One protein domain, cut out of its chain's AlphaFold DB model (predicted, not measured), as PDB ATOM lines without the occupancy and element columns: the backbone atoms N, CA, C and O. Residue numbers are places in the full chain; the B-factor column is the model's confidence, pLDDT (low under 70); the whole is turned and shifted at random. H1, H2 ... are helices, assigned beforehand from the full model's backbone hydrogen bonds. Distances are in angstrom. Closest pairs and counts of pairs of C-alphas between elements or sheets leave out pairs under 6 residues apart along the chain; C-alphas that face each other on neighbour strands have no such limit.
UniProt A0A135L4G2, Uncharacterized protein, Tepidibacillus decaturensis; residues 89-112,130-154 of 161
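What this domain is: This is residues 89 to 112 and 130 to 154 of the 161 residues of an uncharacterized protein of Tepidibacillus decaturensis (UniProt A0A135L4G2). Two long, straight helices, H2 and H1, run side by side in opposite directions but are slid along each other, and they overlap over only about the first half of each. The far end of each helix sticks out alone, residues 146 to 154 of H2 at one end of a thin rod and residues 104 to 112 of H1 at the other. The printed part has 49 residues with two named helices, H1 then H2 along the chain, no named strand, and the class all helix. It is extended, with a radius of gyration of the C-alphas of 15.5 A and spans of 57 by 16 by 8 A.

How they stand to each other: Look first at H2, residues 130 to 154, the longest helix, and then at H1, residues 89 to 112. They touch, with 10 pairs of C-alphas within 8 A. The closest C-alphas of the two are those of Ile 138 and Met 92, 6.6 A apart. H2 touches H1 with residues 131 to 142 alone, and H1 touches H2 with residues 89 to 100 alone. Their lines stand at a shallow tilt of 14 degrees, and they run opposite ways. Their centres are 22.0 A apart. In H1 every O i to N i+4 pair is within hydrogen-bond range; in H2 it is 20 of 21.

Where its parts are: Find C-alpha 130 at (33.969, -3.934, 27.658); from there H2 runs 37.2 A to C-alpha 154 at (30.958, -9.651, 64.265), with z rising. Then find C-alpha 89 at (25.173, -2.868, 42.901), from which H1 runs 34.7 A to C-alpha 112 at (20.614, -5.822, 8.597), with z falling.

The domain as a whole: The two C-alphas farthest apart are those of Ser 112 and Ile 154, at 56.8 A. Residues 113 to 129 are not printed, and C-alphas 112 and 130 are 23.4 A apart across this cut. The mean pLDDT of the printed part is 76.2; look for values under 70 at residue 146 and residues 148 to 154.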
ATOM      1  N   LEU A  89      25.176  -1.603  43.630       79.69
ATOM      2  CA  LEU A  89      25.173  -2.868  42.901       79.69
ATOM      3  C   LEU A  89      23.973  -2.987  41.948       79.69
ATOM      4  O   LEU A  89      24.159  -3.346  40.785       79.69
ATOM      5  N   ASP A  90      22.769  -2.626  42.400       76.50
ATOM      6  CA  ASP A  90      21.568  -2.619  41.553       76.50
ATOM      7  C   ASP A  90      21.723  -1.670  40.354       76.50
ATOM      8  O   ASP A  90      21.503  -2.060  39.206       76.50
ATOM      9  N   GLN A  91      22.225  -0.452  40.585       82.00
ATOM     10  CA  GLN A  91      22.488   0.505  39.507       82.00
ATOM     11  C   GLN A  91      23.502  -0.017  38.483       82.00
ATOM     12  O   GLN A  91      23.340   0.212  37.280       82.00
ATOM     13  N   MET A  92      24.557  -0.707  38.926       83.00
ATOM     14  CA  MET A  92      25.532  -1.298  38.008       83.00
ATOM     15  C   MET A  92      24.929  -2.429  37.184       83.00
ATOM     16  O   MET A  92      25.155  -2.473  35.975       83.00
ATOM     17  N   LEU A  93      24.114  -3.287  37.798       79.56
ATOM     18  CA  LEU A  93      23.382  -4.327  37.081       79.56
ATOM     19  C   LEU A  93      22.458  -3.716  36.028       79.56
ATOM     20  O   LEU A  93      22.529  -4.108  34.867       79.56
ATOM     21  N   GLN A  94      21.648  -2.714  36.385       80.19
ATOM     22  CA  GLN A  94      20.765  -2.031  35.433       80.19
ATOM     23  C   GLN A  94      21.536  -1.440  34.246       80.19
ATOM     24  O   GLN A  94      21.127  -1.596  33.093       80.19
ATOM     25  N   LYS A  95      22.682  -0.792  34.506       84.12
ATOM     26  CA  LYS A  95      23.568  -0.297  33.443       84.12
ATOM     27  C   LYS A  95      24.081  -1.439  32.568       84.12
ATOM     28  O   LYS A  95      24.062  -1.308  31.350       84.12
ATOM     29  N   PHE A  96      24.491  -2.554  33.163       82.50
ATOM     30  CA  PHE A  96      25.009  -3.711  32.435       82.50
ATOM     31  C   PHE A  96      23.960  -4.310  31.495       82.50
ATOM     32  O   PHE A  96      24.247  -4.516  30.317       82.50
ATOM     33  N   TYR A  97      22.717  -4.467  31.959       77.50
ATOM     34  CA  TYR A  97      21.598  -4.900  31.113       77.50
ATOM     35  C   TYR A  97      21.329  -3.955  29.948       77.50
ATOM     36  O   TYR A  97      21.127  -4.407  28.821       77.50
ATOM     37  N   ASN A  98      21.334  -2.648  30.208       82.38
ATOM     38  CA  ASN A  98      21.122  -1.659  29.158       82.38
ATOM     39  C   ASN A  98      22.221  -1.722  28.092       82.38
ATOM     40  O   ASN A  98      21.917  -1.633  26.904       82.38
ATOM     41  N   GLU A  99      23.481  -1.908  28.486       83.12
ATOM     42  CA  GLU A  99      24.591  -2.024  27.536       83.12
ATOM     43  C   GLU A  99      24.526  -3.319  26.709       83.12
ATOM     44  O   GLU A  99      24.789  -3.282  25.505       83.12
ATOM     45  N   ILE A 100      24.084  -4.437  27.294       78.31
ATOM     46  CA  ILE A 100      23.824  -5.681  26.548       78.31
ATOM     47  C   ILE A 100      22.700  -5.475  25.532       78.31
ATOM     48  O   ILE A 100      22.881  -5.772  24.353       78.31
ATOM     49  N   GLY A 101      21.569  -4.904  25.958       77.19
ATOM     50  CA  GLY A 101      20.438  -4.647  25.064       77.19
ATOM     51  C   GLY A 101      20.805  -3.703  23.915       77.19
ATOM     52  O   GLY A 101      20.413  -3.929  22.767       77.19
ATOM     53  N   LYS A 102      21.622  -2.674  24.185       83.44
ATOM     54  CA  LYS A 102      22.187  -1.808  23.140       83.44
ATOM     55  C   LYS A 102      23.071  -2.593  22.177       83.44
ATOM     56  O   LYS A 102      22.926  -2.415  20.972       83.44
ATOM     57  N   MET A 103      23.956  -3.456  22.678       82.88
ATOM     58  CA  MET A 103      24.821  -4.293  21.842       82.88
ATOM     59  C   MET A 103      24.006  -5.232  20.940       82.88
ATOM     60  O   MET A 103      24.297  -5.309  19.750       82.88
ATOM     61  N   GLU A 104      22.970  -5.902  21.451       76.38
ATOM     62  CA  GLU A 104      22.101  -6.778  20.646       76.38
ATOM     63  C   GLU A 104      21.324  -6.003  19.572       76.38
ATOM     64  O   GLU A 104      21.224  -6.430  18.415       76.38
ATOM     65  N   THR A 105      20.799  -4.835  19.944       79.75
ATOM     66  CA  THR A 105      20.068  -3.957  19.023       79.75
ATOM     67  C   THR A 105      20.999  -3.438  17.930       79.75
ATOM     68  O   THR A 105      20.647  -3.431  16.752       79.75
ATOM     69  N   GLU A 106      22.211  -3.025  18.294       82.06
ATOM     70  CA  GLU A 106      23.226  -2.561  17.353       82.06
ATOM     71  C   GLU A 106      23.713  -3.698  16.446       82.06
ATOM     72  O   GLU A 106      23.773  -3.515  15.235       82.06
ATOM     73  N   TYR A 107      23.949  -4.902  16.982       81.56
ATOM     74  CA  TYR A 107      24.267  -6.089  16.185       81.56
ATOM     75  C   TYR A 107      23.198  -6.352  15.122       81.56
ATOM     76  O   TYR A 107      23.513  -6.517  13.943       81.56
ATOM     77  N   THR A 108      21.925  -6.347  15.523       78.75
ATOM     78  CA  THR A 108      20.794  -6.604  14.624       78.75
ATOM     79  C   THR A 108      20.686  -5.537  13.536       78.75
ATOM     80  O   THR A 108      20.506  -5.871  12.361       78.75
ATOM     81  N   GLN A 109      20.850  -4.262  13.899       80.38
ATOM     82  CA  GLN A 109      20.828  -3.145  12.952       80.38
ATOM     83  C   GLN A 109      21.992  -3.213  11.960       80.38
ATOM     84  O   GLN A 109      21.769  -3.152  10.754       80.38
ATOM     85  N   LEU A 110      23.223  -3.393  12.442       81.88
ATOM     86  CA  LEU A 110      24.419  -3.421  11.598       81.88
ATOM     87  C   LEU A 110      24.463  -4.654  10.690       81.88
ATOM     88  O   LEU A 110      24.861  -4.557   9.527       81.88
ATOM     89  N   LYS A 111      23.996  -5.803  11.189       75.50
ATOM     90  CA  LYS A 111      23.807  -7.016  10.385       75.50
ATOM     91  C   LYS A 111      22.787  -6.785   9.271       75.50
ATOM     92  O   LYS A 111      23.042  -7.166   8.133       75.50
ATOM     93  N   SER A 112      21.663  -6.137   9.580       77.75
ATOM     94  CA  SER A 112      20.614  -5.822   8.597       77.75
ATOM     95  C   SER A 112      21.056  -4.757   7.588       77.75
ATOM     96  O   SER A 112      20.657  -4.808   6.429       77.75
ATOM     97  N   ALA A 130      34.450  -4.977  26.756       84.75
ATOM     98  CA  ALA A 130      33.969  -3.934  27.658       84.75
ATOM     99  C   ALA A 130      32.918  -4.479  28.641       84.75
ATOM    100  O   ALA A 130      33.028  -4.257  29.847       84.75
ATOM    101  N   LEU A 131      31.951  -5.260  28.149       81.88
ATOM    102  CA  LEU A 131      30.939  -5.923  28.974       81.88
ATOM    103  C   LEU A 131      31.562  -6.946  29.929       81.88
ATOM    104  O   LEU A 131      31.184  -6.993  31.093       81.88
ATOM    105  N   GLN A 132      32.564  -7.706  29.498       79.75
ATOM    106  CA  GLN A 132      33.318  -8.607  30.370       79.75
ATOM    107  C   GLN A 132      34.004  -7.848  31.505       79.75
ATOM    108  O   GLN A 132      33.906  -8.229  32.671       79.75
ATOM    109  N   SER A 133      34.672  -6.744  31.175       81.75
ATOM    110  CA  SER A 133      35.331  -5.897  32.169       81.75
ATOM    111  C   SER A 133      34.319  -5.310  33.154       81.75
ATOM    112  O   SER A 133      34.592  -5.233  34.350       81.75
ATOM    113  N   PHE A 134      33.132  -4.938  32.673       84.75
ATOM    114  CA  PHE A 134      32.067  -4.413  33.520       84.75
ATOM    115  C   PHE A 134      31.427  -5.499  34.401       84.75
ATOM    116  O   PHE A 134      31.208  -5.285  35.590       84.75
ATOM    117  N   SER A 135      31.235  -6.704  33.863       78.69
ATOM    118  CA  SER A 135      30.833  -7.902  34.609       78.69
ATOM    119  C   SER A 135      31.803  -8.206  35.755       78.69
ATOM    120  O   SER A 135      31.378  -8.464  36.880       78.69
ATOM    121  N   ASN A 136      33.113  -8.116  35.503       80.69
ATOM    122  CA  ASN A 136      34.128  -8.306  36.540       80.69
ATOM    123  C   ASN A 136      34.024  -7.247  37.649       80.69
ATOM    124  O   ASN A 136      34.176  -7.583  38.821       80.69
ATOM    125  N   GLN A 137      33.725  -5.991  37.304       83.56
ATOM    126  CA  GLN A 137      33.504  -4.931  38.298       83.56
ATOM    127  C   GLN A 137      32.282  -5.223  39.172       83.56
ATOM    128  O   GLN A 137      32.383  -5.160  40.394       83.56
ATOM    129  N   ILE A 138      31.160  -5.634  38.571       81.44
ATOM    130  CA  ILE A 138      29.956  -6.042  39.316       81.44
ATOM    131  C   ILE A 138      30.292  -7.170  40.290       81.44
ATOM    132  O   ILE A 138      29.893  -7.135  41.452       81.44
ATOM    133  N   GLN A 139      31.074  -8.149  39.840       75.69
ATOM    134  CA  GLN A 139      31.488  -9.269  40.673       75.69
ATOM    135  C   GLN A 139      32.410  -8.851  41.825       75.69
ATOM    136  O   GLN A 139      32.292  -9.374  42.934       75.69
ATOM    137  N   GLN A 140      33.304  -7.888  41.610       80.31
ATOM    138  CA  GLN A 140      34.105  -7.308  42.691       80.31
ATOM    139  C   GLN A 140      33.244  -6.542  43.698       80.31
ATOM    140  O   GLN A 140      33.491  -6.630  44.899       80.31
ATOM    141  N   THR A 141      32.208  -5.834  43.250       81.38
ATOM    142  CA  THR A 141      31.276  -5.171  44.168       81.38
ATOM    143  C   THR A 141      30.450  -6.176  44.958       81.38
ATOM    144  O   THR A 141      30.292  -6.001  46.159       81.38
ATOM    145  N   ILE A 142      29.984  -7.261  44.329       76.69
ATOM    146  CA  ILE A 142      29.315  -8.369  45.031       76.69
ATOM    147  C   ILE A 142      30.202  -8.905  46.163       76.69
ATOM    148  O   ILE A 142      29.736  -9.031  47.294       76.69
ATOM    149  N   ASN A 143      31.484  -9.160  45.873       75.75
ATOM    150  CA  ASN A 143      32.462  -9.585  46.877       75.75
ATOM    151  C   ASN A 143      32.563  -8.589  48.040       75.75
ATOM    152  O   ASN A 143      32.544  -8.989  49.201       75.75
ATOM    153  N   GLN A 144      32.660  -7.292  47.735       75.81
ATOM    154  CA  GLN A 144      32.754  -6.252  48.762       75.81
ATOM    155  C   GLN A 144      31.501  -6.185  49.639       75.81
ATOM    156  O   GLN A 144      31.639  -6.141  50.856       75.81
ATOM    157  N   VAL A 145      30.304  -6.262  49.048       73.88
ATOM    158  CA  VAL A 145      29.025  -6.280  49.783       73.88
ATOM    159  C   VAL A 145      28.932  -7.498  50.711       73.88
ATOM    160  O   VAL A 145      28.468  -7.389  51.845       73.88
ATOM    161  N   GLN A 146      29.390  -8.669  50.258       69.44
ATOM    162  CA  GLN A 146      29.432  -9.881  51.086       69.44
ATOM    163  C   GLN A 146      30.401  -9.747  52.269       69.44
ATOM    164  O   GLN A 146      30.082 -10.172  53.381       69.44
ATOM    165  N   LEU A 147      31.574  -9.151  52.044       70.62
ATOM    166  CA  LEU A 147      32.585  -8.914  53.079       70.62
ATOM    167  C   LEU A 147      32.116  -7.877  54.113       70.62
ATOM    168  O   LEU A 147      32.253  -8.105  55.318       70.62
ATOM    169  N   SER A 148      31.518  -6.763  53.678       66.94
ATOM    170  CA  SER A 148      30.995  -5.741  54.595       66.94
ATOM    171  C   SER A 148      29.839  -6.276  55.444       66.94
ATOM    172  O   SER A 148      29.799  -6.036  56.654       66.94
ATOM    173  N   SER A 149      28.981  -7.116  54.860       63.00
ATOM    174  CA  SER A 149      27.886  -7.787  55.575       63.00
ATOM    175  C   SER A 149      28.375  -8.757  56.664       63.00
ATOM    176  O   SER A 149      27.725  -8.876  57.701       63.00
ATOM    177  N   GLN A 150      29.528  -9.418  56.487       57.62
ATOM    178  CA  GLN A 150      30.130 -10.267  57.532       57.62
ATOM    179  C   GLN A 150      30.740  -9.446  58.673       57.62
ATOM    180  O   GLN A 150      30.551  -9.781  59.841       57.62
ATOM    181  N   THR A 151      31.451  -8.363  58.350       56.12
ATOM    182  CA  THR A 151      32.149  -7.542  59.357       56.12
ATOM    183  C   THR A 151      31.177  -6.897  60.352       56.12
ATOM    184  O   THR A 151      31.463  -6.855  61.549       56.12
ATOM    185  N   ASN A 152      29.999  -6.465  59.889       51.97
ATOM    186  CA  ASN A 152      28.975  -5.881  60.762       51.97
ATOM    187  C   ASN A 152      28.340  -6.894  61.733       51.97
ATOM    188  O   ASN A 152      28.006  -6.517  62.853       51.97
ATOM    189  N   GLN A 153      28.232  -8.179  61.373       46.66
ATOM    190  CA  GLN A 153      27.685  -9.191  62.293       46.66
ATOM    191  C   GLN A 153      28.640  -9.547  63.438       46.66
ATOM    192  O   GLN A 153      28.195  -9.892  64.534       46.66
ATOM    193  N   ILE A 154      29.953  -9.425  63.216       48.62
ATOM    194  CA  ILE A 154      30.958  -9.651  64.265       48.62
ATOM    195  C   ILE A 154      30.880  -8.540  65.326       48.62
ATOM    196  O   ILE A 154      31.021  -8.821  66.513       48.62
TER     197      ILE A 154